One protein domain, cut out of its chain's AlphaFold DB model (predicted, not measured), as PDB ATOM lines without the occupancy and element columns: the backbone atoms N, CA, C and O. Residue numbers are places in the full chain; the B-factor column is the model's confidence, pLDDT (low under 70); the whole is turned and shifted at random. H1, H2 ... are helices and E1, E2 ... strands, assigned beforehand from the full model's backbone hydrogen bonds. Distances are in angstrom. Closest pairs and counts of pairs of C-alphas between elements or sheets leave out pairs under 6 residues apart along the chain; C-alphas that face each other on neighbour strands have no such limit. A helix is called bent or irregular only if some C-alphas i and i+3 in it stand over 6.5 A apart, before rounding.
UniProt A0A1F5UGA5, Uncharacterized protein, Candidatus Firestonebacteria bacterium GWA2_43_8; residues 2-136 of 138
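Overview. This is residues 2 to 136 of the 138 residues of an uncharacterized protein of Candidatus Firestonebacteria bacterium GWA2_43_8 (UniProt A0A1F5UGA5). A single antiparallel sheet of six strands has its E1 and E2 end sandwiched between helices, H2 along one face and the short H3 across the other, while E3 and E4 at the far end have no helix over them. The long H1 packs on H2, away from the sheet, and its residues 2 to 9 stick out. The printed part has 135 residues, in the order H1 E1 E2 H2 H3 E3 E4 E5 E6; the sheet's order is E1 E2 E6 E5 E4 E3, and the class is mixed, helices and strands. The whole is only just compact, close to loose, with a radius of gyration of the C-alphas of 16.7 A, and elongated, spanning 50 by 32 by 31 A.

Along the chain. H1, residues 2 to 25, begins with C-alpha 2 at (-2.775, 8.251, 22.669), is 33.2 A long and has a kink of 37 degrees near residue 19; it is neither bent nor irregular, but only just: C-alphas 20 and 23 are 6.4 A apart. E1, residues 33 to 38, and E2, residues 41 to 48, form a hairpin. H2, residues 51 to 71, measures 29.1 A; it has a kink of 51 degrees near residue 58 and is irregular, C-alphas 56 and 59 being 7.5 A apart. H3 is residues 82 to 90, with C-alpha 82 at (-34.310, -13.584, 26.683). E3, residues 95 to 100, E4, residues 105 to 111, E5, residues 115 to 122, 22.7 A long, and E6, residues 128 to 135, form a meander, each strand the antiparallel neighbour of the one before; C-alpha 135 is at (-25.149, -12.112, 12.633).

Arrangement. Between E1 and E2, N 36 and O 44 are 2.8 A apart. E2 and E6 are antiparallel neighbours, with N 47 and O 131 at 2.8 A. Across E6 and E5, N 118 and O 132 are 2.8 A apart; across E5 and E4, N 108 and O 119, 2.8 A; across E4 and E3, N 97 and O 109, 2.8 A. These pairs are within hydrogen-bond range. H2 is on the sheet at a height of 8.7 A, over E1 and along the strands; the closest C-alphas of H2 and E1 are those of Phe 54 and Gly 33, 5.9 A. H3 is on the opposite face at a height of 9.7 A, over E2 and across the strands, at 67 degrees to E2 on the local plane; their closest C-alphas are those of Ala 85 and Val 42, 6.9 A. With helices on both faces, H2, the sheet and H3 make three layers. H1 is not on the sheet but touches H2, C-alphas of Leu 14 and Ala 66 being closest at 6.4 A, at a steep tilt of 43 degrees, opposite ways. H2 and H3 are apart. Every O i to N i+4 pair is within range in H3, 18 of 20 in H1 and 14 of 17 in H2.

Size, cuts and confidence. The C-alphas of Gln 2 and Asp 124 are the two farthest apart, 53.5 A. The printed part has no cut and no long link. Mean pLDDT of the printed part is 86.9; residues 2 to 6 and 74 to 79 are under 70.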
ATOM      1  N   GLN A   2      -1.323   8.539  22.729       53.47
ATOM      2  CA  GLN A   2      -2.775   8.251  22.669       53.47
ATOM      3  C   GLN A   2      -3.117   6.753  22.722       53.47
ATOM      4  O   GLN A   2      -3.876   6.357  23.593       53.47
ATOM      5  N   LEU A   3      -2.451   5.911  21.922       56.69
ATOM      6  CA  LEU A   3      -2.667   4.450  21.926       56.69
ATOM      7  C   LEU A   3      -2.475   3.795  23.307       56.69
ATOM      8  O   LEU A   3      -3.139   2.821  23.638       56.69
ATOM      9  N   ALA A   4      -1.564   4.325  24.128       51.03
ATOM     10  CA  ALA A   4      -1.317   3.804  25.472       51.03
ATOM     11  C   ALA A   4      -2.379   4.262  26.488       51.03
ATOM     12  O   ALA A   4      -2.647   3.535  27.442       51.03
ATOM     13  N   LEU A   5      -2.979   5.447  26.301       53.34
ATOM     14  CA  LEU A   5      -4.120   5.907  27.100       53.34
ATOM     15  C   LEU A   5      -5.403   5.169  26.705       53.34
ATOM     16  O   LEU A   5      -6.063   4.632  27.587       53.34
ATOM     17  N   GLU A   6      -5.685   5.044  25.405       64.19
ATOM     18  CA  GLU A   6      -6.814   4.261  24.882       64.19
ATOM     19  C   GLU A   6      -6.742   2.804  25.349       64.19
ATOM     20  O   GLU A   6      -7.746   2.227  25.753       64.19
ATOM     21  N   ASN A   7      -5.540   2.216  25.387       75.75
ATOM     22  CA  ASN A   7      -5.353   0.873  25.927       75.75
ATOM     23  C   ASN A   7      -5.679   0.802  27.428       75.75
ATOM     24  O   ASN A   7      -6.391  -0.103  27.844       75.75
ATOM     25  N   LYS A   8      -5.222   1.760  28.245       80.62
ATOM     26  CA  LYS A   8      -5.521   1.779  29.689       80.62
ATOM     27  C   LYS A   8      -7.005   1.995  29.980       80.62
ATOM     28  O   LYS A   8      -7.541   1.353  30.881       80.62
ATOM     29  N   GLU A   9      -7.666   2.872  29.231       83.06
ATOM     30  CA  GLU A   9      -9.108   3.110  29.348       83.06
ATOM     31  C   GLU A   9      -9.915   1.883  28.912       83.06
ATOM     32  O   GLU A   9     -10.826   1.470  29.629       83.06
ATOM     33  N   LEU A  10      -9.524   1.234  27.810       83.19
ATOM     34  CA  LEU A  10     -10.120  -0.024  27.362       83.19
ATOM     35  C   LEU A  10      -9.958  -1.131  28.409       83.19
ATOM     36  O   LEU A  10     -10.929  -1.808  28.730       83.19
ATOM     37  N   GLN A  11      -8.761  -1.300  28.978       86.56
ATOM     38  CA  GLN A  11      -8.518  -2.289  30.033       86.56
ATOM     39  C   GLN A  11      -9.371  -2.012  31.276       86.56
ATOM     40  O   GLN A  11      -9.933  -2.939  31.855       86.56
ATOM     41  N   LYS A  12      -9.522  -0.739  31.662       89.12
ATOM     42  CA  LYS A  12     -10.389  -0.351  32.778       89.12
ATOM     43  C   LYS A  12     -11.854  -0.709  32.502       89.12
ATOM     44  O   LYS A  12     -12.486  -1.339  33.343       89.12
ATOM     45  N   LEU A  13     -12.373  -0.366  31.323       88.25
ATOM     46  CA  LEU A  13     -13.744  -0.699  30.928       88.25
ATOM     47  C   LEU A  13     -13.962  -2.216  30.840       88.25
ATOM     48  O   LEU A  13     -14.977  -2.718  31.312       88.25
ATOM     49  N   LEU A  14     -13.004  -2.970  30.295       89.00
ATOM     50  CA  LEU A  14     -13.066  -4.434  30.261       89.00
ATOM     51  C   LEU A  14     -13.121  -5.037  31.666       89.00
ATOM     52  O   LEU A  14     -13.910  -5.953  31.908       89.00
ATOM     53  N   GLN A  15     -12.331  -4.506  32.601       90.44
ATOM     54  CA  GLN A  15     -12.378  -4.939  33.993       90.44
ATOM     55  C   GLN A  15     -13.751  -4.653  34.617       90.44
ATOM     56  O   GLN A  15     -14.334  -5.542  35.232       90.44
ATOM     57  N   GLU A  16     -14.327  -3.471  34.374       90.06
ATOM     58  CA  GLU A  16     -15.684  -3.143  34.828       90.06
ATOM     59  C   GLU A  16     -16.734  -4.114  34.254       90.06
ATOM     60  O   GLU A  16     -17.636  -4.551  34.974       90.06
ATOM     61  N   TYR A  17     -16.619  -4.513  32.983       88.06
ATOM     62  CA  TYR A  17     -17.489  -5.532  32.384       88.06
ATOM     63  C   TYR A  17     -17.332  -6.893  33.073       88.06
ATOM     64  O   TYR A  17     -18.334  -7.538  33.400       88.06
ATOM     65  N   ARG A  18     -16.092  -7.330  33.325       89.31
ATOM     66  CA  ARG A  18     -15.803  -8.595  34.017       89.31
ATOM     67  C   ARG A  18     -16.416  -8.612  35.415       89.31
ATOM     68  O   ARG A  18     -17.158  -9.539  35.743       89.31
ATOM     69  N   ASP A  19     -16.183  -7.565  36.194       88.81
ATOM     70  CA  ASP A  19     -16.659  -7.480  37.574       88.81
ATOM     71  C   ASP A  19     -18.197  -7.495  37.645       88.81
ATOM     72  O   ASP A  19     -18.783  -8.122  38.527       88.81
ATOM     73  N   ASN A  20     -18.875  -6.869  36.674       87.69
ATOM     74  CA  ASN A  20     -20.334  -6.743  36.675       87.69
ATOM     75  C   ASN A  20     -21.097  -7.913  36.035       87.69
ATOM     76  O   ASN A  20     -22.259  -8.151  36.403       87.69
ATOM     77  N   LEU A  21     -20.504  -8.591  35.047       85.81
ATOM     78  CA  LEU A  21     -21.188  -9.596  34.221       85.81
ATOM     79  C   LEU A  21     -20.554 -10.976  34.337       85.81
ATOM     80  O   LEU A  21     -21.267 -11.943  34.600       85.81
ATOM     81  N   LEU A  22     -19.232 -11.084  34.190       84.69
ATOM     82  CA  LEU A  22     -18.554 -12.378  34.216       84.69
ATOM     83  C   LEU A  22     -18.728 -13.068  35.575       84.69
ATOM     84  O   LEU A  22     -19.018 -14.263  35.613       84.69
ATOM     85  N   GLY A  23     -18.669 -12.308  36.674       76.56
ATOM     86  CA  GLY A  23     -18.936 -12.819  38.025       76.56
ATOM     87  C   GLY A  23     -20.352 -13.381  38.227       76.56
ATOM     88  O   GLY A  23     -20.559 -14.229  39.089       76.56
ATOM     89  N   LYS A  24     -21.332 -12.957  37.415       81.94
ATOM     90  CA  LYS A  24     -22.705 -13.498  37.442       81.94
ATOM     91  C   LYS A  24     -22.848 -14.764  36.598       81.94
ATOM     92  O   LYS A  24     -23.724 -15.576  36.873       81.94
ATOM     93  N   ILE A  25     -22.002 -14.927  35.581       78.50
ATOM     94  CA  ILE A  25     -22.023 -16.067  34.655       78.50
ATOM     95  C   ILE A  25     -21.222 -17.244  35.225       78.50
ATOM     96  O   ILE A  25     -21.645 -18.391  35.096       78.50
ATOM     97  N   SER A  26     -20.101 -16.979  35.901       73.12
ATOM     98  CA  SER A  26     -19.206 -18.012  36.446       73.12
ATOM     99  C   SER A  26     -19.846 -18.910  37.515       73.12
ATOM    100  O   SER A  26     -19.352 -20.005  37.762       73.12
ATOM    101  N   GLY A  27     -20.959 -18.486  38.125       75.12
ATOM    102  CA  GLY A  27     -21.724 -19.278  39.096       75.12
ATOM    103  C   GLY A  27     -22.784 -20.214  38.497       75.12
ATOM    104  O   GLY A  27     -23.412 -20.968  39.242       75.12
ATOM    105  N   VAL A  28     -23.018 -20.178  37.180       84.88
ATOM    106  CA  VAL A  28     -24.080 -20.960  36.527       84.88
ATOM    107  C   VAL A  28     -23.568 -22.358  36.174       84.88
ATOM    108  O   VAL A  28     -22.808 -22.521  35.224       84.88
ATOM    109  N   LYS A  29     -24.011 -23.376  36.923       83.06
ATOM    110  CA  LYS A  29     -23.471 -24.753  36.868       83.06
ATOM    111  C   LYS A  29     -23.763 -25.531  35.578       83.06
ATOM    112  O   LYS A  29     -23.053 -26.485  35.285       83.06
ATOM    113  N   ASP A  30     -24.754 -25.096  34.802       86.69
ATOM    114  CA  ASP A  30     -25.247 -25.824  33.623       86.69
ATOM    115  C   ASP A  30     -25.246 -24.962  32.351       86.69
ATOM    116  O   ASP A  30     -25.899 -25.277  31.356       86.69
ATOM    117  N   ALA A  31     -24.515 -23.844  32.365       90.94
ATOM    118  CA  ALA A  31     -24.370 -23.019  31.175       90.94
ATOM    119  C   ALA A  31     -23.538 -23.763  30.123       90.94
ATOM    120  O   ALA A  31     -22.400 -24.154  30.385       90.94
ATOM    121  N   LEU A  32     -24.104 -23.928  28.928       93.12
ATOM    122  CA  LEU A  32     -23.439 -24.541  27.774       93.12
ATOM    123  C   LEU A  32     -22.906 -23.503  26.783       93.12
ATOM    124  O   LEU A  32     -22.295 -23.869  25.785       93.12
ATOM    125  N   GLY A  33     -23.166 -22.219  27.005       92.62
ATOM    126  CA  GLY A  33     -22.938 -21.204  25.994       92.62
ATOM    127  C   GLY A  33     -23.319 -19.799  26.429       92.62
ATOM    128  O   GLY A  33     -23.787 -19.577  27.546       92.62
ATOM    129  N   MET A  34     -23.134 -18.854  25.515       91.94
ATOM    130  CA  MET A  34     -23.442 -17.441  25.711       91.94
ATOM    131  C   MET A  34     -23.980 -16.837  24.415       91.94
ATOM    132  O   MET A  34     -23.488 -17.141  23.329       91.94
ATOM    133  N   VAL A  35     -24.972 -15.958  24.547       92.50
ATOM    134  CA  VAL A  35     -25.447 -15.082  23.471       92.50
ATOM    135  C   VAL A  35     -24.897 -13.686  23.730       92.50
ATOM    136  O   VAL A  35     -25.035 -13.165  24.837       92.50
ATOM    137  N   VAL A  36     -24.285 -13.079  22.717       91.12
ATOM    138  CA  VAL A  36     -23.736 -11.725  22.782       91.12
ATOM    139  C   VAL A  36     -24.722 -10.753  22.163       91.12
ATOM    140  O   VAL A  36     -25.139 -10.904  21.013       91.12
ATOM    141  N   VAL A  37     -25.078  -9.736  22.942       88.56
ATOM    142  CA  VAL A  37     -26.020  -8.696  22.544       88.56
ATOM    143  C   VAL A  37     -25.439  -7.341  22.911       88.56
ATOM    144  O   VAL A  37     -25.130  -7.091  24.075       88.56
ATOM    145  N   TYR A  38     -25.347  -6.452  21.932       85.06
ATOM    146  CA  TYR A  38     -25.102  -5.031  22.153       85.06
ATOM    147  C   TYR A  38     -25.916  -4.225  21.138       85.06
ATOM    148  O   TYR A  38     -26.267  -4.733  20.074       85.06
ATOM    149  N   ASN A  39     -26.289  -2.989  21.484       82.56
ATOM    150  CA  ASN A  39     -27.119  -2.117  20.635       82.56
ATOM    151  C   ASN A  39     -28.385  -2.811  20.097       82.56
ATOM    152  O   ASN A  39     -28.700  -2.727  18.911       82.56
ATOM    153  N   ASN A  40     -29.079  -3.553  20.967       82.38
ATOM    154  CA  ASN A  40     -30.325  -4.271  20.664       82.38
ATOM    155  C   ASN A  40     -30.222  -5.266  19.504       82.38
ATOM    156  O   ASN A  40     -31.229  -5.637  18.904       82.38
ATOM    157  N   THR A  41     -29.010  -5.716  19.206       86.19
ATOM    158  CA  THR A  41     -28.733  -6.633  18.114       86.19
ATOM    159  C   THR A  41     -28.029  -7.851  18.687       86.19
ATOM    160  O   THR A  41     -27.051  -7.727  19.423       86.19
ATOM    161  N   VAL A  42     -28.549  -9.045  18.387       90.38
ATOM    162  CA  VAL A  42     -27.818 -10.285  18.665       90.38
ATOM    163  C   VAL A  42     -26.669 -10.348  17.676       90.38
ATOM    164  O   VAL A  42     -26.901 -10.314  16.470       90.38
ATOM    165  N   MET A  43     -25.446 -10.405  18.179       91.12
ATOM    166  CA  MET A  43     -24.241 -10.338  17.356       91.12
ATOM    167  C   MET A  43     -23.712 -11.728  17.071       91.12
ATOM    168  O   MET A  43     -23.412 -12.078  15.930       91.12
ATOM    169  N   SER A  44     -23.665 -12.545  18.114       92.81
ATOM    170  CA  SER A  44     -23.232 -13.922  18.021       92.81
ATOM    171  C   SER A  44     -23.818 -14.758  19.147       92.81
ATOM    172  O   SER A  44     -24.344 -14.247  20.139       92.81
ATOM    173  N   ALA A  45     -23.722 -16.068  18.986       94.25
ATOM    174  CA  ALA A  45     -23.923 -16.999  20.076       94.25
ATOM    175  C   ALA A  45     -23.001 -18.202  19.912       94.25
ATOM    176  O   ALA A  45     -22.821 -18.698  18.802       94.25
ATOM    177  N   ASP A  46     -22.470 -18.698  21.019       93.69
ATOM    178  CA  ASP A  46     -21.669 -19.916  21.068       93.69
ATOM    179  C   ASP A  46     -22.300 -20.896  22.045       93.69
ATOM    180  O   ASP A  46     -22.625 -20.529  23.172       93.69
ATOM    181  N   ILE A  47     -22.457 -22.143  21.610       95.06
ATOM    182  CA  ILE A  47     -22.986 -23.261  22.387       95.06
ATOM    183  C   ILE A  47     -22.008 -24.428  22.253       95.06
ATOM    184  O   ILE A  47     -21.570 -24.761  21.152       95.06
ATOM    185  N   TYR A  48     -21.683 -25.062  23.369       95.44
ATOM    186  CA  TYR A  48     -20.729 -26.158  23.483       95.44
ATOM    187  C   TYR A  48     -21.418 -27.414  24.011       95.44
ATOM    188  O   TYR A  48     -22.405 -27.342  24.740       95.44
ATOM    189  N   ALA A  49     -20.862 -28.582  23.688       94.94
ATOM    190  CA  ALA A  49     -21.404 -29.870  24.126       94.94
ATOM    191  C   ALA A  49     -21.354 -30.102  25.646       94.94
ATOM    192  O   ALA A  49     -22.002 -31.016  26.147       94.94
ATOM    193  N   SER A  50     -20.562 -29.322  26.388       94.19
ATOM    194  CA  SER A  50     -20.485 -29.439  27.844       94.19
ATOM    195  C   SER A  50     -20.186 -28.104  28.511       94.19
ATOM    196  O   SER A  50     -19.517 -27.239  27.940       94.19
ATOM    197  N   HIS A  51     -20.619 -27.987  29.766       92.75
ATOM    198  CA  HIS A  51     -20.298 -26.855  30.629       92.75
ATOM    199  C   HIS A  51     -18.783 -26.655  30.758       92.75
ATOM    200  O   HIS A  51     -18.291 -25.536  30.646       92.75
ATOM    201  N   LYS A  52     -18.024 -27.752  30.889       92.38
ATOM    202  CA  LYS A  52     -16.560 -27.712  30.962       92.38
ATOM    203  C   LYS A  52     -15.953 -26.993  29.750       92.38
ATOM    204  O   LYS A  52     -15.235 -26.016  29.935       92.38
ATOM    205  N   LEU A  53     -16.305 -27.417  28.532       92.19
ATOM    206  CA  LEU A  53     -15.812 -26.789  27.297       92.19
ATOM    207  C   LEU A  53     -16.181 -25.304  27.213       92.19
ATOM    208  O   LEU A  53     -15.359 -24.484  26.811       92.19
ATOM    209  N   PHE A  54     -17.403 -24.951  27.618       92.94
ATOM    210  CA  PHE A  54     -17.829 -23.556  27.672       92.94
ATOM    211  C   PHE A  54     -16.964 -22.738  28.641       92.94
ATOM    212  O   PHE A  54     -16.429 -21.697  28.259       92.94
ATOM    213  N   THR A  55     -16.770 -23.215  29.871       91.38
ATOM    214  CA  THR A  55     -15.999 -22.489  30.895       91.38
ATOM    215  C   THR A  55     -14.521 -22.318  30.547       91.38
ATOM    216  O   THR A  55     -13.945 -21.289  30.897       91.38
ATOM    217  N   GLU A  56     -13.920 -23.257  29.806       92.44
ATOM    218  CA  GLU A  56     -12.532 -23.146  29.331       92.44
ATOM    219  C   GLU A  56     -12.333 -21.966  28.364       92.44
ATOM    220  O   GLU A  56     -11.264 -21.356  28.338       92.44
ATOM    221  N   ILE A  57     -13.365 -21.603  27.595       90.75
ATOM    222  CA  ILE A  57     -13.299 -20.536  26.585       90.75
ATOM    223  C   ILE A  57     -14.001 -19.244  27.043       90.75
ATOM    224  O   ILE A  57     -13.715 -18.171  26.504       90.75
ATOM    225  N   LEU A  58     -14.851 -19.312  28.075       90.50
ATOM    226  CA  LEU A  58     -15.698 -18.215  28.559       90.50
ATOM    227  C   LEU A  58     -14.943 -16.890  28.705       90.50
ATOM    228  O   LEU A  58     -15.382 -15.885  28.157       90.50
ATOM    229  N   ASN A  59     -13.797 -16.886  29.391       90.38
ATOM    230  CA  ASN A  59     -13.015 -15.665  29.613       90.38
ATOM    231  C   ASN A  59     -12.621 -14.977  28.299       90.38
ATOM    232  O   ASN A  59     -12.766 -13.767  28.165       90.38
ATOM    233  N   LYS A  60     -12.148 -15.757  27.323       90.88
ATOM    234  CA  LYS A  60     -11.694 -15.236  26.032       90.88
ATOM    235  C   LYS A  60     -12.867 -14.745  25.184       90.88
ATOM    236  O   LYS A  60     -12.781 -13.670  24.597       90.88
ATOM    237  N   SER A  61     -13.958 -15.511  25.129       89.38
ATOM    238  CA  SER A  61     -15.162 -15.099  24.397       89.38
ATOM    239  C   SER A  61     -15.798 -13.851  25.006       89.38
ATOM    240  O   SER A  61     -16.234 -12.967  24.273       89.38
ATOM    241  N   PHE A  62     -15.813 -13.753  26.337       91.69
ATOM    242  CA  PHE A  62     -16.315 -12.587  27.053       91.69
ATOM    243  C   PHE A  62     -15.495 -11.334  26.741       91.69
ATOM    244  O   PHE A  62     -16.075 -10.314  26.386       91.69
ATOM    245  N   ASP A  63     -14.161 -11.410  26.808       90.88
ATOM    246  CA  ASP A  63     -13.296 -10.264  26.499       90.88
ATOM    247  C   ASP A  63     -13.475  -9.766  25.069       90.88
ATOM    248  O   ASP A  63     -13.535  -8.557  24.841       90.88
ATOM    249  N   SER A  64     -13.579 -10.689  24.109       89.75
ATOM    250  CA  SER A  64     -13.821 -10.341  22.708       89.75
ATOM    251  C   SER A  64     -15.143  -9.585  22.559       89.75
ATOM    252  O   SER A  64     -15.172  -8.493  21.999       89.75
ATOM    253  N   ALA A  65     -16.220 -10.126  23.135       90.06
ATOM    254  CA  ALA A  65     -17.547  -9.523  23.092       90.06
ATOM    255  C   ALA A  65     -17.602  -8.155  23.794       90.06
ATOM    256  O   ALA A  65     -18.195  -7.210  23.278       90.06
ATOM    257  N   ALA A  66     -16.975  -8.034  24.966       89.75
ATOM    258  CA  ALA A  66     -16.919  -6.784  25.714       89.75
ATOM    259  C   ALA A  66     -16.103  -5.720  24.965       89.75
ATOM    260  O   ALA A  66     -16.517  -4.565  24.908       89.75
ATOM    261  N   THR A  67     -14.993  -6.110  24.329       89.69
ATOM    262  CA  THR A  67     -14.181  -5.210  23.495       89.69
ATOM    263  C   THR A  67     -14.998  -4.662  22.326       89.69
ATOM    264  O   THR A  67     -15.023  -3.452  22.110       89.69
ATOM    265  N   GLU A  68     -15.716  -5.528  21.604       86.88
ATOM    266  CA  GLU A  68     -16.597  -5.113  20.505       86.88
ATOM    267  C   GLU A  68     -17.713  -4.181  20.986       86.88
ATOM    268  O   GLU A  68     -17.957  -3.140  20.374       86.88
ATOM    269  N   ALA A  69     -18.345  -4.499  22.119       87.25
ATOM    270  CA  ALA A  69     -19.385  -3.660  22.704       87.25
ATOM    271  C   ALA A  69     -18.859  -2.259  23.068       87.25
ATOM    272  O   ALA A  69     -19.518  -1.266  22.750       87.25
ATOM    273  N   ILE A  70     -17.667  -2.168  23.671       86.56
ATOM    274  CA  ILE A  70     -17.011  -0.897  24.017       86.56
ATOM    275  C   ILE A  70     -16.730  -0.073  22.754       86.56
ATOM    276  O   ILE A  70     -17.103   1.099  22.696       86.56
ATOM    277  N   ILE A  71     -16.136  -0.687  21.725       85.69
ATOM    278  CA  ILE A  71     -15.818  -0.017  20.452       85.69
ATOM    279  C   ILE A  71     -17.092   0.446  19.732       85.69
ATOM    280  O   ILE A  71     -17.099   1.507  19.113       85.69
ATOM    281  N   SER A  72     -18.187  -0.313  19.839       82.62
ATOM    282  CA  SER A  72     -19.456   0.020  19.183       82.62
ATOM    283  C   SER A  72     -20.135   1.293  19.719       82.62
ATOM    284  O   SER A  72     -21.070   1.781  19.085       82.62
ATOM    285  N   GLY A  73     -19.688   1.842  20.861       75.06
ATOM    286  CA  GLY A  73     -20.109   3.162  21.355       75.06
ATOM    287  C   GLY A  73     -21.604   3.271  21.676       75.06
ATOM    288  O   GLY A  73     -22.265   4.212  21.238       75.06
ATOM    289  N   GLY A  74     -22.151   2.282  22.389       66.94
ATOM    290  CA  GLY A  74     -23.586   2.007  22.400       66.94
ATOM    291  C   GLY A  74     -24.534   3.156  22.770       66.94
ATOM    292  O   GLY A  74     -24.265   3.986  23.641       66.94
ATOM    293  N   LYS A  75     -25.710   3.160  22.126       62.12
ATOM    294  CA  LYS A  75     -26.842   4.042  22.457       62.12
ATOM    295  C   LYS A  75     -27.727   3.361  23.504       62.12
ATOM    296  O   LYS A  75     -28.041   2.180  23.381       62.12
ATOM    297  N   LYS A  76     -28.136   4.105  24.538       58.12
ATOM    298  CA  LYS A  76     -29.056   3.617  25.578       58.12
ATOM    299  C   LYS A  76     -30.472   3.497  25.016       58.12
ATOM    300  O   LYS A  76     -31.273   4.406  25.198       58.12
ATOM    301  N   GLU A  77     -30.790   2.381  24.378       59.78
ATOM    302  CA  GLU A  77     -32.171   2.025  24.047       59.78
ATOM    303  C   GLU A  77     -32.488   0.570  24.428       59.78
ATOM    304  O   GLU A  77     -31.611  -0.174  24.857       59.78
ATOM    305  N   ASN A  78     -33.784   0.239  24.399       59.78
ATOM    306  CA  ASN A  78     -34.482  -0.853  25.096       59.78
ATOM    307  C   ASN A  78     -33.718  -2.161  25.362       59.78
ATOM    308  O   ASN A  78     -33.037  -2.700  24.507       59.78
ATOM    309  N   LYS A  79     -33.962  -2.782  26.520       67.94
ATOM    310  CA  LYS A  79     -33.412  -4.109  26.830       67.94
ATOM    311  C   LYS A  79     -33.999  -5.174  25.902       67.94
ATOM    312  O   LYS A  79     -35.203  -5.415  25.912       67.94
ATOM    313  N   LEU A  80     -33.132  -5.843  25.151       75.56
ATOM    314  CA  LEU A  80     -33.476  -7.059  24.425       75.56
ATOM    315  C   LEU A  80     -33.815  -8.175  25.434       75.56
ATOM    316  O   LEU A  80     -33.140  -8.316  26.456       75.56
ATOM    317  N   THR A  81     -34.894  -8.923  25.192       82.06
ATOM    318  CA  THR A  81     -35.392  -9.955  26.117       82.06
ATOM    319  C   THR A  81     -34.757 -11.319  25.845       82.06
ATOM    320  O   THR A  81     -34.307 -11.601  24.733       82.06
ATOM    321  N   ALA A  82     -34.757 -12.200  26.851       83.44
ATOM    322  CA  ALA A  82     -34.310 -13.584  26.683       83.44
ATOM    323  C   ALA A  82     -35.113 -14.323  25.593       83.44
ATOM    324  O   ALA A  82     -34.531 -15.064  24.804       83.44
ATOM    325  N   ASP A  83     -36.417 -14.049  25.485       85.69
ATOM    326  CA  ASP A  83     -37.288 -14.643  24.464       85.69
ATOM    327  C   ASP A  83     -36.882 -14.244  23.044       85.69
ATOM    328  O   ASP A  83     -36.886 -15.077  22.138       85.69
ATOM    329  N   PHE A  84     -36.466 -12.988  22.840       86.94
ATOM    330  CA  PHE A  84     -35.954 -12.556  21.542       86.94
ATOM    331  C   PHE A  84     -34.684 -13.327  21.173       86.94
ATOM    332  O   PHE A  84     -34.560 -13.817  20.050       86.94
ATOM    333  N   ALA A  85     -33.747 -13.464  22.117       86.56
ATOM    334  CA  ALA A  85     -32.519 -14.222  21.896       86.56
ATOM    335  C   ALA A  85     -32.817 -15.700  21.581       86.56
ATOM    336  O   ALA A  85     -32.260 -16.250  20.631       86.56
ATOM    337  N   ALA A  86     -33.746 -16.325  22.309       88.12
ATOM    338  CA  ALA A  86     -34.183 -17.697  22.056       88.12
ATOM    339  C   ALA A  86     -34.841 -17.860  20.671       88.12
ATOM    340  O   ALA A  86     -34.550 -18.822  19.951       88.12
ATOM    341  N   GLY A  87     -35.674 -16.899  20.261       88.81
ATOM    342  CA  GLY A  87     -36.270 -16.862  18.925       88.81
ATOM    343  C   GLY A  87     -35.215 -16.731  17.824       88.81
ATOM    344  O   GLY A  87     -35.239 -17.480  16.846       88.81
ATOM    345  N   TRP A  88     -34.234 -15.845  18.013       89.50
ATOM    346  CA  TRP A  88     -33.130 -15.665  17.070       89.50
ATOM    347  C   TRP A  88     -32.270 -16.928  16.932       89.50
ATOM    348  O   TRP A  88     -31.899 -17.297  15.815       89.50
ATOM    349  N   LEU A  89     -31.999 -17.637  18.034       88.69
ATOM    350  CA  LEU A  89     -31.287 -18.920  18.016       88.69
ATOM    351  C   LEU A  89     -32.058 -19.994  17.238       88.69
ATOM    352  O   LEU A  89     -31.459 -20.719  16.443       88.69
ATOM    353  N   SER A  90     -33.376 -20.057  17.436       86.00
ATOM    354  CA  SER A  90     -34.256 -21.085  16.865       86.00
ATOM    355  C   SER A  90     -34.567 -20.880  15.381       86.00
ATOM    356  O   SER A  90     -34.968 -21.827  14.706       86.00
ATOM    357  N   ALA A  91     -34.382 -19.666  14.854       78.25
ATOM    358  CA  ALA A  91     -34.549 -19.385  13.433       78.25
ATOM    359  C   ALA A  91     -33.570 -20.230  12.599       78.25
ATOM    360  O   ALA A  91     -32.366 -19.982  12.589       78.25
ATOM    361  N   ASN A  92     -34.085 -21.238  11.905       70.94
ATOM    362  CA  ASN A  92     -33.300 -22.132  11.063       70.94
ATOM    363  C   ASN A  92     -33.600 -21.856   9.591       70.94
ATOM    364  O   ASN A  92     -34.715 -21.490   9.226       70.94
ATOM    365  N   GLY A  93     -32.605 -22.055   8.738       74.31
ATOM    366  CA  GLY A  93     -32.736 -21.888   7.299       74.31
ATOM    367  C   GLY A  93     -31.381 -21.632   6.665       74.31
ATOM    368  O   GLY A  93     -30.375 -21.499   7.362       74.31
ATOM    369  N   GLY A  94     -31.371 -21.547   5.341       82.56
ATOM    370  CA  GLY A  94     -30.150 -21.313   4.589       82.56
ATOM    371  C   GLY A  94     -29.596 -22.554   3.910       82.56
ATOM    372  O   GLY A  94     -30.056 -23.676   4.130       82.56
ATOM    373  N   LYS A  95     -28.618 -22.325   3.039       88.38
ATOM    374  CA  LYS A  95     -27.926 -23.389   2.315       88.38
ATOM    375  C   LYS A  95     -26.884 -24.013   3.241       88.38
ATOM    376  O   LYS A  95     -26.069 -23.282   3.795       88.38
ATOM    377  N   GLU A  96     -26.934 -25.334   3.408       94.25
ATOM    378  CA  GLU A  96     -25.941 -26.094   4.177       94.25
ATOM    379  C   GLU A  96     -24.801 -26.551   3.263       94.25
ATOM    380  O   GLU A  96     -25.032 -27.142   2.207       94.25
ATOM    381  N   GLU A  97     -23.573 -26.293   3.695       95.44
ATOM    382  CA  GLU A  97     -22.354 -26.882   3.159       95.44
ATOM    383  C   GLU A  97     -21.668 -27.673   4.270       95.44
ATOM    384  O   GLU A  97     -21.525 -27.190   5.392       95.44
ATOM    385  N   VAL A  98     -21.246 -28.900   3.964       96.50
ATOM    386  CA  VAL A  98     -20.577 -29.775   4.926       96.50
ATOM    387  C   VAL A  98     -19.177 -30.084   4.428       96.50
ATOM    388  O   VAL A  98     -18.996 -30.580   3.318       96.50
ATOM    389  N   LYS A  99     -18.187 -29.823   5.277       96.50
ATOM    390  CA  LYS A  99     -16.781 -30.135   5.038       96.50
ATOM    391  C   LYS A  99     -16.309 -31.187   6.031       96.50
ATOM    392  O   LYS A  99     -16.348 -30.958   7.240       96.50
ATOM    393  N   ALA A 100     -15.809 -32.309   5.526       96.38
ATOM    394  CA  ALA A 100     -15.130 -33.294   6.358       96.38
ATOM    395  C   ALA A 100     -13.845 -32.695   6.959       96.38
ATOM    396  O   ALA A 100     -13.087 -31.991   6.287       96.38
ATOM    397  N   LEU A 101     -13.619 -32.976   8.236       94.31
ATOM    398  CA  LEU A 101     -12.411 -32.663   8.986       94.31
ATOM    399  C   LEU A 101     -11.712 -33.973   9.376       94.31
ATOM    400  O   LEU A 101     -12.243 -35.071   9.191       94.31
ATOM    401  N   GLU A 102     -10.512 -33.857   9.935       93.38
ATOM    402  CA  GLU A 102      -9.798 -34.999  10.502       93.38
ATOM    403  C   GLU A 102     -10.522 -35.575  11.732       93.38
ATOM    404  O   GLU A 102     -11.418 -34.952  12.308       93.38
ATOM    405  N   ASN A 103     -10.107 -36.773  12.151       93.00
ATOM    406  CA  ASN A 103     -10.585 -37.439  13.369       93.00
ATOM    407  C   ASN A 103     -12.101 -37.704  13.398       93.00
ATOM    408  O   ASN A 103     -12.718 -37.681  14.460       93.00
ATOM    409  N   GLY A 104     -12.707 -37.947  12.231       94.50
ATOM    410  CA  GLY A 104     -14.134 -38.262  12.136       94.50
ATOM    411  C   GLY A 104     -15.044 -37.079  12.476       94.50
ATOM    412  O   GLY A 104     -16.181 -37.290  12.888       94.50
ATOM    413  N   LEU A 105     -14.566 -35.842  12.321       96.81
ATOM    414  CA  LEU A 105     -15.357 -34.627  12.514       96.81
ATOM    415  C   LEU A 105     -15.797 -34.029  11.179       96.81
ATOM    416  O   LEU A 105     -15.188 -34.256  10.138       96.81
ATOM    417  N   GLU A 106     -16.844 -33.220  11.200       97.50
ATOM    418  CA  GLU A 106     -17.250 -32.390  10.073       97.50
ATOM    419  C   GLU A 106     -17.659 -30.998  10.547       97.50
ATOM    420  O   GLU A 106     -18.141 -30.806  11.667       97.50
ATOM    421  N   LEU A 107     -17.453 -30.019   9.671       97.12
ATOM    422  CA  LEU A 107     -17.950 -28.663   9.819       97.12
ATOM    423  C   LEU A 107     -19.145 -28.483   8.886       97.12
ATOM    424  O   LEU A 107     -18.989 -28.537   7.669       97.12
ATOM    425  N   SER A 108     -20.318 -28.238   9.457       96.12
ATOM    426  CA  SER A 108     -21.496 -27.762   8.734       96.12
ATOM    427  C   SER A 108     -21.560 -26.242   8.823       96.12
ATOM    428  O   SER A 108     -21.580 -25.689   9.924       96.12
ATOM    429  N   VAL A 109     -21.649 -25.572   7.680       95.69
ATOM    430  CA  VAL A 109     -21.887 -24.131   7.564       95.69
ATOM    431  C   VAL A 109     -23.258 -23.920   6.937       95.69
ATOM    432  O   VAL A 109     -23.558 -24.494   5.895       95.69
ATOM    433  N   LYS A 110     -24.107 -23.119   7.581       94.25
ATOM    434  CA  LYS A 110     -25.444 -22.762   7.093       94.25
ATOM    435  C   LYS A 110     -25.565 -21.258   6.980       94.25
ATOM    436  O   LYS A 110     -25.608 -20.577   8.005       94.25
ATOM    437  N   ASP A 111     -25.682 -20.764   5.756       90.81
ATOM    438  CA  ASP A 111     -25.835 -19.335   5.490       90.81
ATOM    439  C   ASP A 111     -27.284 -18.977   5.182       90.81
ATOM    440  O   ASP A 111     -27.890 -19.475   4.229       90.81
ATOM    441  N   SER A 112     -27.827 -18.068   5.986       87.75
ATOM    442  CA  SER A 112     -29.140 -17.458   5.807       87.75
ATOM    443  C   SER A 112     -29.009 -15.942   5.635       87.75
ATOM    444  O   SER A 112     -27.928 -15.373   5.778       87.75
ATOM    445  N   LYS A 113     -30.121 -15.262   5.335       84.62
ATOM    446  CA  LYS A 113     -30.134 -13.829   4.989       84.62
ATOM    447  C   LYS A 113     -29.484 -12.917   6.044       84.62
ATOM    448  O   LYS A 113     -28.952 -11.878   5.679       84.62
ATOM    449  N   ASN A 114     -29.571 -13.273   7.322       87.38
ATOM    450  CA  ASN A 114     -29.132 -12.444   8.450       87.38
ATOM    451  C   ASN A 114     -28.308 -13.215   9.493       87.38
ATOM    452  O   ASN A 114     -28.012 -12.681  10.563       87.38
ATOM    453  N   LYS A 115     -27.984 -14.483   9.220       90.69
ATOM    454  CA  LYS A 115     -27.285 -15.350  10.164       90.69
ATOM    455  C   LYS A 115     -26.497 -16.436   9.446       90.69
ATOM    456  O   LYS A 115     -27.066 -17.151   8.618       90.69
ATOM    457  N   SER A 116     -25.246 -16.618   9.841       92.94
ATOM    458  CA  SER A 116     -24.450 -17.802   9.514       92.94
ATOM    459  C   SER A 116     -24.367 -18.701  10.739       92.94
ATOM    460  O   SER A 116     -24.164 -18.223  11.854       92.94
ATOM    461  N   THR A 117     -24.554 -20.004  10.549       94.62
ATOM    462  CA  THR A 117     -24.450 -21.011  11.612       94.62
ATOM    463  C   THR A 117     -23.328 -21.979  11.286       94.62
ATOM    464  O   THR A 117     -23.284 -22.527  10.190       94.62
ATOM    465  N   PHE A 118     -22.456 -22.222  12.254       95.25
ATOM    466  CA  PHE A 118     -21.328 -23.135  12.152       95.25
ATOM    467  C   PHE A 118     -21.510 -24.245  13.179       95.25
ATOM    468  O   PHE A 118     -21.641 -23.977  14.372       95.25
ATOM    469  N   GLU A 119     -21.519 -25.493  12.733       95.81
ATOM    470  CA  GLU A 119     -21.644 -26.670  13.585       95.81
ATOM    471  C   GLU A 119     -20.435 -27.571  13.371       95.81
ATOM    472  O   GLU A 119     -20.229 -28.091  12.277       95.81
ATOM    473  N   THR A 120     -19.645 -27.782  14.420       96.81
ATOM    474  CA  THR A 120     -18.680 -28.883  14.448       96.81
ATOM    475  C   THR A 120     -19.374 -30.087  15.057       96.81
ATOM    476  O   THR A 120     -19.816 -30.020  16.206       96.81
ATOM    477  N   ARG A 121     -19.477 -31.174  14.296       96.75
ATOM    478  CA  ARG A 121     -20.160 -32.400  14.712       96.75
ATOM    479  C   ARG A 121     -19.369 -33.641  14.318       96.75
ATOM    480  O   ARG A 121     -18.505 -33.577  13.449       96.75
ATOM    481  N   THR A 122     -19.631 -34.751  14.987       96.31
ATOM    482  CA  THR A 122     -19.099 -36.067  14.612       96.31
ATOM    483  C   THR A 122     -19.700 -36.523  13.278       96.31
ATOM    484  O   THR A 122     -20.836 -36.184  12.939       96.31
ATOM    485  N   GLN A 123     -18.936 -37.264  12.475       93.44
ATOM    486  CA  GLN A 123     -19.388 -37.734  11.163       93.44
ATOM    487  C   GLN A 123     -20.406 -38.874  11.269       93.44
ATOM    488  O   GLN A 123     -21.323 -38.929  10.447       93.44
ATOM    489  N   ASP A 124     -20.239 -39.750  12.262       92.38
ATOM    490  CA  ASP A 124     -20.973 -41.003  12.450       92.38
ATOM    491  C   ASP A 124     -22.390 -40.795  13.001       92.38
ATOM    492  O   ASP A 124     -23.353 -41.282  12.412       92.38
ATOM    493  N   ASP A 125     -22.527 -40.045  14.094       93.19
ATOM    494  CA  ASP A 125     -23.787 -39.867  14.824       93.19
ATOM    495  C   ASP A 125     -24.275 -38.411  14.877       93.19
ATOM    496  O   ASP A 125     -25.309 -38.117  15.481       93.19
ATOM    497  N   LYS A 126     -23.564 -37.497  14.202       93.69
ATOM    498  CA  LYS A 126     -23.896 -36.066  14.085       93.69
ATOM    499  C   LYS A 126     -24.030 -35.342  15.428       93.69
ATOM    500  O   LYS A 126     -24.640 -34.270  15.486       93.69
ATOM    501  N   LYS A 127     -23.430 -35.859  16.506       94.38
ATOM    502  CA  LYS A 127     -23.351 -35.158  17.792       94.38
ATOM    503  C   LYS A 127     -22.586 -33.853  17.634       94.38
ATOM    504  O   LYS A 127     -21.435 -33.825  17.205       94.38
ATOM    505  N   ILE A 128     -23.235 -32.761  18.018       94.69
ATOM    506  CA  ILE A 128     -22.678 -31.413  17.925       94.69
ATOM    507  C   ILE A 128     -21.720 -31.185  19.096       94.69
ATOM    508  O   ILE A 128     -22.125 -31.241  20.253       94.69
ATOM    509  N   LEU A 129     -20.461 -30.883  18.784       94.62
ATOM    510  CA  LEU A 129     -19.433 -30.492  19.753       94.62
ATOM    511  C   LEU A 129     -19.485 -28.994  20.059       94.62
ATOM    512  O   LEU A 129     -19.310 -28.570  21.204       94.62
ATOM    513  N   ARG A 130     -19.732 -28.195  19.019       95.50
ATOM    514  CA  ARG A 130     -19.883 -26.744  19.098       95.50
ATOM    515  C   ARG A 130     -20.857 -26.272  18.033       95.50
ATOM    516  O   ARG A 130     -20.767 -26.694  16.881       95.50
ATOM    517  N   LYS A 131     -21.725 -25.342  18.415       95.31
ATOM    518  CA  LYS A 131     -22.569 -24.568  17.516       95.31
ATOM    519  C   LYS A 131     -22.299 -23.090  17.733       95.31
ATOM    520  O   LYS A 131     -22.410 -22.600  18.851       95.31
ATOM    521  N   ASN A 132     -21.935 -22.393  16.670       94.62
ATOM    522  CA  ASN A 132     -21.732 -20.955  16.667       94.62
ATOM    523  C   ASN A 132     -22.718 -20.305  15.695       94.62
ATOM    524  O   ASN A 132     -23.036 -20.864  14.647       94.62
ATOM    525  N   PHE A 133     -23.192 -19.124  16.055       94.31
ATOM    526  CA  PHE A 133     -24.033 -18.288  15.223       94.31
ATOM    527  C   PHE A 133     -23.386 -16.918  15.106       94.31
ATOM    528  O   PHE A 133     -22.975 -16.354  16.120       94.31
ATOM    529  N   LEU A 134     -23.361 -16.366  13.899       92.56
ATOM    530  CA  LEU A 134     -22.919 -15.004  13.627       92.56
ATOM    531  C   LEU A 134     -24.034 -14.252  12.922       92.56
ATOM    532  O   LEU A 134     -24.626 -14.761  11.970       92.56
ATOM    533  N   ASN A 135     -24.309 -13.034  13.373       90.31
ATOM    534  CA  ASN A 135     -25.149 -12.112  12.633       90.31
ATOM    535  C   ASN A 135     -24.381 -11.601  11.410       90.31
ATOM    536  O   ASN A 135     -23.241 -11.156  11.523       90.31
ATOM    537  N   THR A 136     -25.005 -11.681  10.237       85.56
ATOM    538  CA  THR A 136     -24.416 -11.249   8.959       85.56
ATOM    539  C   THR A 136     -25.080 -10.002   8.385       85.56
ATOM    540  O   THR A 136     -24.765  -9.585   7.270       85.56
TER     541      THR A 136